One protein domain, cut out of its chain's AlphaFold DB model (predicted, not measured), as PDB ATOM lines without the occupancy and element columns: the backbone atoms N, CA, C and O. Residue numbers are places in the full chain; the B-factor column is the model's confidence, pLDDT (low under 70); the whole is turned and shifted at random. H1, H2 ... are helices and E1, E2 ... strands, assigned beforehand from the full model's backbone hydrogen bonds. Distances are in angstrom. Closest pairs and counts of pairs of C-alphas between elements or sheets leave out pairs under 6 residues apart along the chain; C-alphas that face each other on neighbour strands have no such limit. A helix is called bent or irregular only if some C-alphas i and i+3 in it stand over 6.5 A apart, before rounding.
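AT A GLANCE: This is residues 11 to 57 of the 170 residues of an uncharacterized protein of Acidobacteria bacterium (UniProt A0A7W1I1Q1). A small three-stranded antiparallel sheet, E1 - E3 - E2, has helix H2 over one face and the other bare; short H1 sits at one end, only grazing it. The 47 printed residues run H1 E1 H2 E2 E3, class mixed: compact, radius of gyration of the C-alphas 9.7 A, spans 28 by 17 by 15 A.

IN THESE COORDINATES: Find C-alpha 16 at (-3.891, 25.592, 38.713), where H1, residues 16 to 21, begins, 8.4 A long. Next come E1, residues 26 to 29, 9.8 A; H2, residues 31 to 39, 14.0 A, irregular, with C-alphas 32 and 35 7.2 A apart; E2, residues 43 to 48, 13.6 A; and E3, residues 52 to 56, 12.7 A, which ends at C-alpha 56 at (-8.060, 32.749, 42.424).

HOW THE PARTS SIT: Look at N 27 and O 54, 2.9 A, between E1 and E3, and N 44 and O 55, 2.8 A, in the hairpin E2 and E3. E1, H2, E2 form a split strand-helix-strand unit, E3 between its same-way strands, with a right-handed crossover. H2, height over the sheet 8.6 A, is only just over E3 alone, with 4 of 9 C-alphas on it and 2 each on E1 and E2; it runs slantwise, 34 degrees to E3 on the local plane. Their closest C-alphas are Gln 34 and Gly 52, 6.4 A. H1 and H2 are apart. In H1 every O i to N i+4 pair is within hydrogen-bond range; in H2 2 of 5 are, and 4 of 6 O i to N i+3 pairs.

THE WHOLE: The farthest C-alphas, Ala 21 and Gly 49, are 28.0 A apart. The printed part has no cut, its links are tight, and no printed residue is under 70 in pLDDT.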
ATOM      1  N   ASP A  11      -0.970  21.575  49.249       86.25
ATOM      2  CA  ASP A  11      -0.288  22.188  48.111       86.25
ATOM      3  C   ASP A  11      -1.005  21.904  46.782       86.25
ATOM      4  O   ASP A  11      -1.260  22.841  46.024       86.25
ATOM      5  N   GLN A  12      -1.428  20.656  46.563       92.06
ATOM      6  CA  GLN A  12      -2.142  20.234  45.349       92.06
ATOM      7  C   GLN A  12      -3.490  20.948  45.179       92.06
ATOM      8  O   GLN A  12      -3.917  21.226  44.062       92.06
ATOM      9  N   LEU A  13      -4.157  21.313  46.280       91.75
ATOM     10  CA  LEU A  13      -5.439  22.029  46.233       91.75
ATOM     11  C   LEU A  13      -5.314  23.464  45.695       91.75
ATOM     12  O   LEU A  13      -6.325  24.077  45.349       91.75
ATOM     13  N   PHE A  14      -4.098  24.014  45.647       94.50
ATOM     14  CA  PHE A  14      -3.819  25.360  45.135       94.50
ATOM     15  C   PHE A  14      -3.121  25.343  43.770       94.50
ATOM     16  O   PHE A  14      -2.770  26.410  43.242       94.50
ATOM     17  N   GLU A  15      -2.917  24.152  43.202       95.00
ATOM     18  CA  GLU A  15      -2.451  23.981  41.834       95.00
ATOM     19  C   GLU A  15      -3.510  24.454  40.843       95.00
ATOM     20  O   GLU A  15      -4.719  24.397  41.086       95.00
ATOM     21  N   ARG A  16      -3.031  24.953  39.704       94.56
ATOM     22  CA  ARG A  16      -3.891  25.592  38.713       94.56
ATOM     23  C   ARG A  16      -4.911  24.612  38.143       94.56
ATOM     24  O   ARG A  16      -6.088  24.949  38.072       94.56
ATOM     25  N   ASP A  17      -4.466  23.397  37.842       93.75
ATOM     26  CA  ASP A  17      -5.296  22.341  37.267       93.75
ATOM     27  C   ASP A  17      -6.478  21.991  38.176       93.75
ATOM     28  O   ASP A  17      -7.606  21.872  37.704       93.75
ATOM     29  N   TYR A  18      -6.251  21.908  39.492       92.88
ATOM     30  CA  TYR A  18      -7.312  21.638  40.461       92.88
ATOM     31  C   TYR A  18      -8.317  22.796  40.547       92.88
ATOM     32  O   TYR A  18      -9.533  22.586  40.491       92.88
ATOM     33  N   LEU A  19      -7.820  24.034  40.658       94.81
ATOM     34  CA  LEU A  19      -8.668  25.226  40.742       94.81
ATOM     35  C   LEU A  19      -9.522  25.403  39.474       94.81
ATOM     36  O   LEU A  19     -10.709  25.730  39.573       94.81
ATOM     37  N   ASP A  20      -8.945  25.145  38.299       92.00
ATOM     38  CA  ASP A  20      -9.612  25.268  37.003       92.00
ATOM     39  C   ASP A  20     -10.614  24.144  36.734       92.00
ATOM     40  O   ASP A  20     -11.725  24.414  36.258       92.00
ATOM     41  N   ALA A  21     -10.264  22.902  37.081       88.00
ATOM     42  CA  ALA A  21     -11.166  21.761  36.967       88.00
ATOM     43  C   ALA A  21     -12.479  22.023  37.718       88.00
ATOM     44  O   ALA A  21     -13.562  21.760  37.199       88.00
ATOM     45  N   HIS A  22     -12.385  22.637  38.899       88.62
ATOM     46  CA  HIS A  22     -13.528  22.892  39.771       88.62
ATOM     47  C   HIS A  22     -14.106  24.314  39.683       88.62
ATOM     48  O   HIS A  22     -15.026  24.631  40.439       88.62
ATOM     49  N   ALA A  23     -13.604  25.169  38.778       91.81
ATOM     50  CA  ALA A  23     -13.990  26.585  38.673       91.81
ATOM     51  C   ALA A  23     -14.026  27.310  40.031       91.81
ATOM     52  O   ALA A  23     -14.963  28.048  40.360       91.81
ATOM     53  N   ILE A  24     -13.001  27.074  40.850       94.00
ATOM     54  CA  ILE A  24     -12.873  27.708  42.159       94.00
ATOM     55  C   ILE A  24     -12.462  29.164  41.933       94.00
ATOM     56  O   ILE A  24     -11.388  29.444  41.415       94.00
ATOM     57  N   GLY A  25     -13.330  30.102  42.315       94.75
ATOM     58  CA  GLY A  25     -13.047  31.541  42.225       94.75
ATOM     59  C   GLY A  25     -12.445  32.136  43.498       94.75
ATOM     60  O   GLY A  25     -11.750  33.149  43.449       94.75
ATOM     61  N   ALA A  26     -12.704  31.514  44.647       96.44
ATOM     62  CA  ALA A  26     -12.200  31.949  45.940       96.44
ATOM     63  C   ALA A  26     -12.123  30.769  46.909       96.44
ATOM     64  O   ALA A  26     -12.894  29.814  46.805       96.44
ATOM     65  N   VAL A  27     -11.211  30.867  47.870       96.12
ATOM     66  CA  VAL A  27     -11.013  29.876  48.927       96.12
ATOM     67  C   VAL A  27     -10.900  30.562  50.285       96.12
ATOM     68  O   VAL A  27     -10.272  31.615  50.420       96.12
ATOM     69  N   ILE A  28     -11.513  29.952  51.299       96.25
ATOM     70  CA  ILE A  28     -11.355  30.332  52.706       96.25
ATOM     71  C   ILE A  28     -10.450  29.290  53.347       96.25
ATOM     72  O   ILE A  28     -10.757  28.099  53.329       96.25
ATOM     73  N   ILE A  29      -9.332  29.743  53.901       95.19
ATOM     74  CA  ILE A  29      -8.253  28.879  54.368       95.19
ATOM     75  C   ILE A  29      -8.086  29.029  55.879       95.19
ATOM     76  O   ILE A  29      -7.963  30.139  56.399       95.19
ATOM     77  N   THR A  30      -8.075  27.899  56.585       94.94
ATOM     78  CA  THR A  30      -7.787  27.809  58.026       94.94
ATOM     79  C   THR A  30      -6.328  28.186  58.323       94.94
ATOM     80  O   THR A  30      -5.484  28.051  57.432       94.94
ATOM     81  N   PRO A  31      -5.977  28.596  59.561       94.94
ATOM     82  CA  PRO A  31      -4.609  29.004  59.898       94.94
ATOM     83  C   PRO A  31      -3.506  28.029  59.436       94.94
ATOM     84  O   PRO A  31      -2.550  28.493  58.816       94.94
ATOM     85  N   PRO A  32      -3.630  26.692  59.619       93.06
ATOM     86  CA  PRO A  32      -2.590  25.754  59.183       93.06
ATOM     87  C   PRO A  32      -2.348  25.727  57.665       93.06
ATOM     88  O   PRO A  32      -1.258  25.371  57.225       93.06
ATOM     89  N   GLY A  33      -3.349  26.095  56.856       93.69
ATOM     90  CA  GLY A  33      -3.256  26.114  55.396       93.69
ATOM     91  C   GLY A  33      -2.744  27.435  54.817       93.69
ATOM     92  O   GLY A  33      -2.309  27.461  53.666       93.69
ATOM     93  N   GLN A  34      -2.773  28.535  55.583       95.19
ATOM     94  CA  GLN A  34      -2.437  29.867  55.062       95.19
ATOM     95  C   GLN A  34      -1.018  29.947  54.473       95.19
ATOM     96  O   GLN A  34      -0.903  30.458  53.360       95.19
ATOM     97  N   PRO A  35       0.039  29.369  55.087       94.75
ATOM     98  CA  PRO A  35       1.382  29.428  54.508       94.75
ATOM     99  C   PRO A  35       1.486  28.783  53.118       94.75
ATOM    100  O   PRO A  35       2.339  29.166  52.322       94.75
ATOM    101  N   PHE A  36       0.645  27.790  52.811       95.31
ATOM    102  CA  PHE A  36       0.602  27.154  51.491       95.31
ATOM    103  C   PHE A  36      -0.103  28.052  50.469       95.31
ATOM    104  O   PHE A  36       0.405  28.234  49.365       95.31
ATOM    105  N   ALA A  37      -1.224  28.665  50.860       95.38
ATOM    106  CA  ALA A  37      -1.952  29.605  50.015       95.38
ATOM    107  C   ALA A  37      -1.127  30.869  49.705       95.38
ATOM    108  O   ALA A  37      -1.117  31.323  48.564       95.38
ATOM    109  N   GLU A  38      -0.379  31.396  50.683       95.94
ATOM    110  CA  GLU A  38       0.496  32.570  50.520       95.94
ATOM    111  C   GLU A  38       1.651  32.333  49.536       95.94
ATOM    112  O   GLU A  38       2.108  33.274  48.891       95.94
ATOM    113  N   ARG A  39       2.110  31.083  49.386       96.12
ATOM    114  CA  ARG A  39       3.139  30.706  48.401       96.12
ATOM    115  C   ARG A  39       2.577  30.432  47.006       96.12
ATOM    116  O   ARG A  39       3.353  30.346  46.057       96.12
ATOM    117  N   SER A  40       1.263  30.259  46.864       96.44
ATOM    118  CA  SER A  40       0.659  29.946  45.571       96.44
ATOM    119  C   SER A  40       0.672  31.167  44.654       96.44
ATOM    120  O   SER A  40       0.123  32.221  44.975       96.44
ATOM    121  N   ALA A  41       1.231  31.007  43.453       96.62
ATOM    122  CA  ALA A  41       1.183  32.041  42.423       96.62
ATOM    123  C   ALA A  41      -0.248  32.301  41.912       96.62
ATOM    124  O   ALA A  41      -0.527  33.401  41.429       96.62
ATOM    125  N   ASN A  42      -1.152  31.326  42.067       97.50
ATOM    126  CA  ASN A  42      -2.525  31.355  41.555       97.50
ATOM    127  C   ASN A  42      -3.499  32.108  42.463       97.50
ATOM    128  O   ASN A  42      -4.625  32.377  42.056       97.50
ATOM    129  N   LEU A  43      -3.094  32.427  43.693       97.44
ATOM    130  CA  LEU A  43      -3.958  33.039  44.692       97.44
ATOM    131  C   LEU A  43      -3.552  34.487  44.960       97.44
ATOM    132  O   LEU A  43      -2.382  34.867  44.898       97.44
ATOM    133  N   GLN A  44      -4.543  35.314  45.266       97.81
ATOM    134  CA  GLN A  44      -4.363  36.665  45.776       97.81
ATOM    135  C   GLN A  44      -5.147  36.799  47.074       97.81
ATOM    136  O   GLN A  44      -6.357  36.582  47.113       97.81
ATOM    137  N   ARG A  45      -4.459  37.167  48.153       97.56
ATOM    138  CA  ARG A  45      -5.106  37.398  49.442       97.56
ATOM    139  C   ARG A  45      -5.940  38.677  49.393       97.56
ATOM    140  O   ARG A  45      -5.440  39.715  48.970       97.56
ATOM    141  N   ILE A  46      -7.185  38.596  49.860       97.69
ATOM    142  CA  ILE A  46      -8.113  39.736  49.963       97.69
ATOM    143  C   ILE A  46      -8.407  40.098  51.421       97.69
ATOM    144  O   ILE A  46      -8.691  41.253  51.720       97.69
ATOM    145  N   PHE A  47      -8.299  39.138  52.346       95.81
ATOM    146  CA  PHE A  47      -8.529  39.375  53.773       95.81
ATOM    147  C   PHE A  47      -7.499  38.658  54.653       95.81
ATOM    148  O   PHE A  47      -7.062  37.541  54.347       95.81
ATOM    149  N   ALA A  48      -7.141  39.299  55.767       91.50
ATOM    150  CA  ALA A  48      -6.255  38.764  56.791       91.50
ATOM    151  C   ALA A  48      -6.953  38.756  58.160       91.50
ATOM    152  O   ALA A  48      -7.204  39.809  58.739       91.50
ATOM    153  N   GLY A  49      -7.250  37.559  58.666       93.69
ATOM    154  CA  GLY A  49      -7.720  37.297  60.026       93.69
ATOM    155  C   GLY A  49      -7.404  35.851  60.414       93.69
ATOM    156  O   GLY A  49      -6.531  35.229  59.800       93.69
ATOM    157  N   ASP A  50      -8.144  35.289  61.374       95.75
ATOM    158  CA  ASP A  50      -7.985  33.880  61.784       95.75
ATOM    159  C   ASP A  50      -8.142  32.917  60.596       95.75
ATOM    160  O   ASP A  50      -7.470  31.893  60.500       95.75
ATOM    161  N   TYR A  51      -8.971  33.294  59.627       96.81
ATOM    162  CA  TYR A  51      -9.051  32.655  58.322       96.81
ATOM    163  C   TYR A  51      -8.513  33.608  57.254       96.81
ATOM    164  O   TYR A  51      -8.731  34.821  57.307       96.81
ATOM    165  N   GLY A  52      -7.828  33.055  56.259       96.38
ATOM    166  CA  GLY A  52      -7.419  33.806  55.078       96.38
ATOM    167  C   GLY A  52      -8.458  33.657  53.973       96.38
ATOM    168  O   GLY A  52      -8.817  32.534  53.621       96.38
ATOM    169  N   LEU A  53      -8.924  34.776  53.414       97.38
ATOM    170  CA  LEU A  53      -9.703  34.775  52.174       97.38
ATOM    171  C   LEU A  53      -8.764  35.059  51.008       97.38
ATOM    172  O   LEU A  53      -8.115  36.111  50.972       97.38
ATOM    173  N   TYR A  54      -8.742  34.146  50.046       97.69
ATOM    174  CA  TYR A  54      -7.963  34.276  48.826       97.69
ATOM    175  C   TYR A  54      -8.891  34.176  47.623       97.69
ATOM    176  O   TYR A  54      -9.765  33.310  47.583       97.69
ATOM    177  N   ILE A  55      -8.694  35.043  46.638       97.69
ATOM    178  CA  ILE A  55      -9.303  34.897  45.315       97.69
ATOM    179  C   ILE A  55      -8.322  34.186  44.391       97.69
ATOM    180  O   ILE A  55      -7.107  34.371  44.500       97.69
ATOM    181  N   VAL A  56      -8.847  33.364  43.492       97.31
ATOM    182  CA  VAL A  56      -8.060  32.749  42.424       97.31
ATOM    183  C   VAL A  56      -7.852  33.799  41.337       97.31
ATOM    184  O   VAL A  56      -8.809  34.440  40.906       97.31
ATOM    185  N   LYS A  57      -6.605  34.009  40.913       95.81
ATOM    186  CA  LYS A  57      -6.271  34.900  39.795       95.81
ATOM    187  C   LYS A  57      -6.802  34.289  38.507       95.81
ATOM    188  O   LYS A  57      -6.656  33.089  38.317       95.81
TER     189      LYS A  57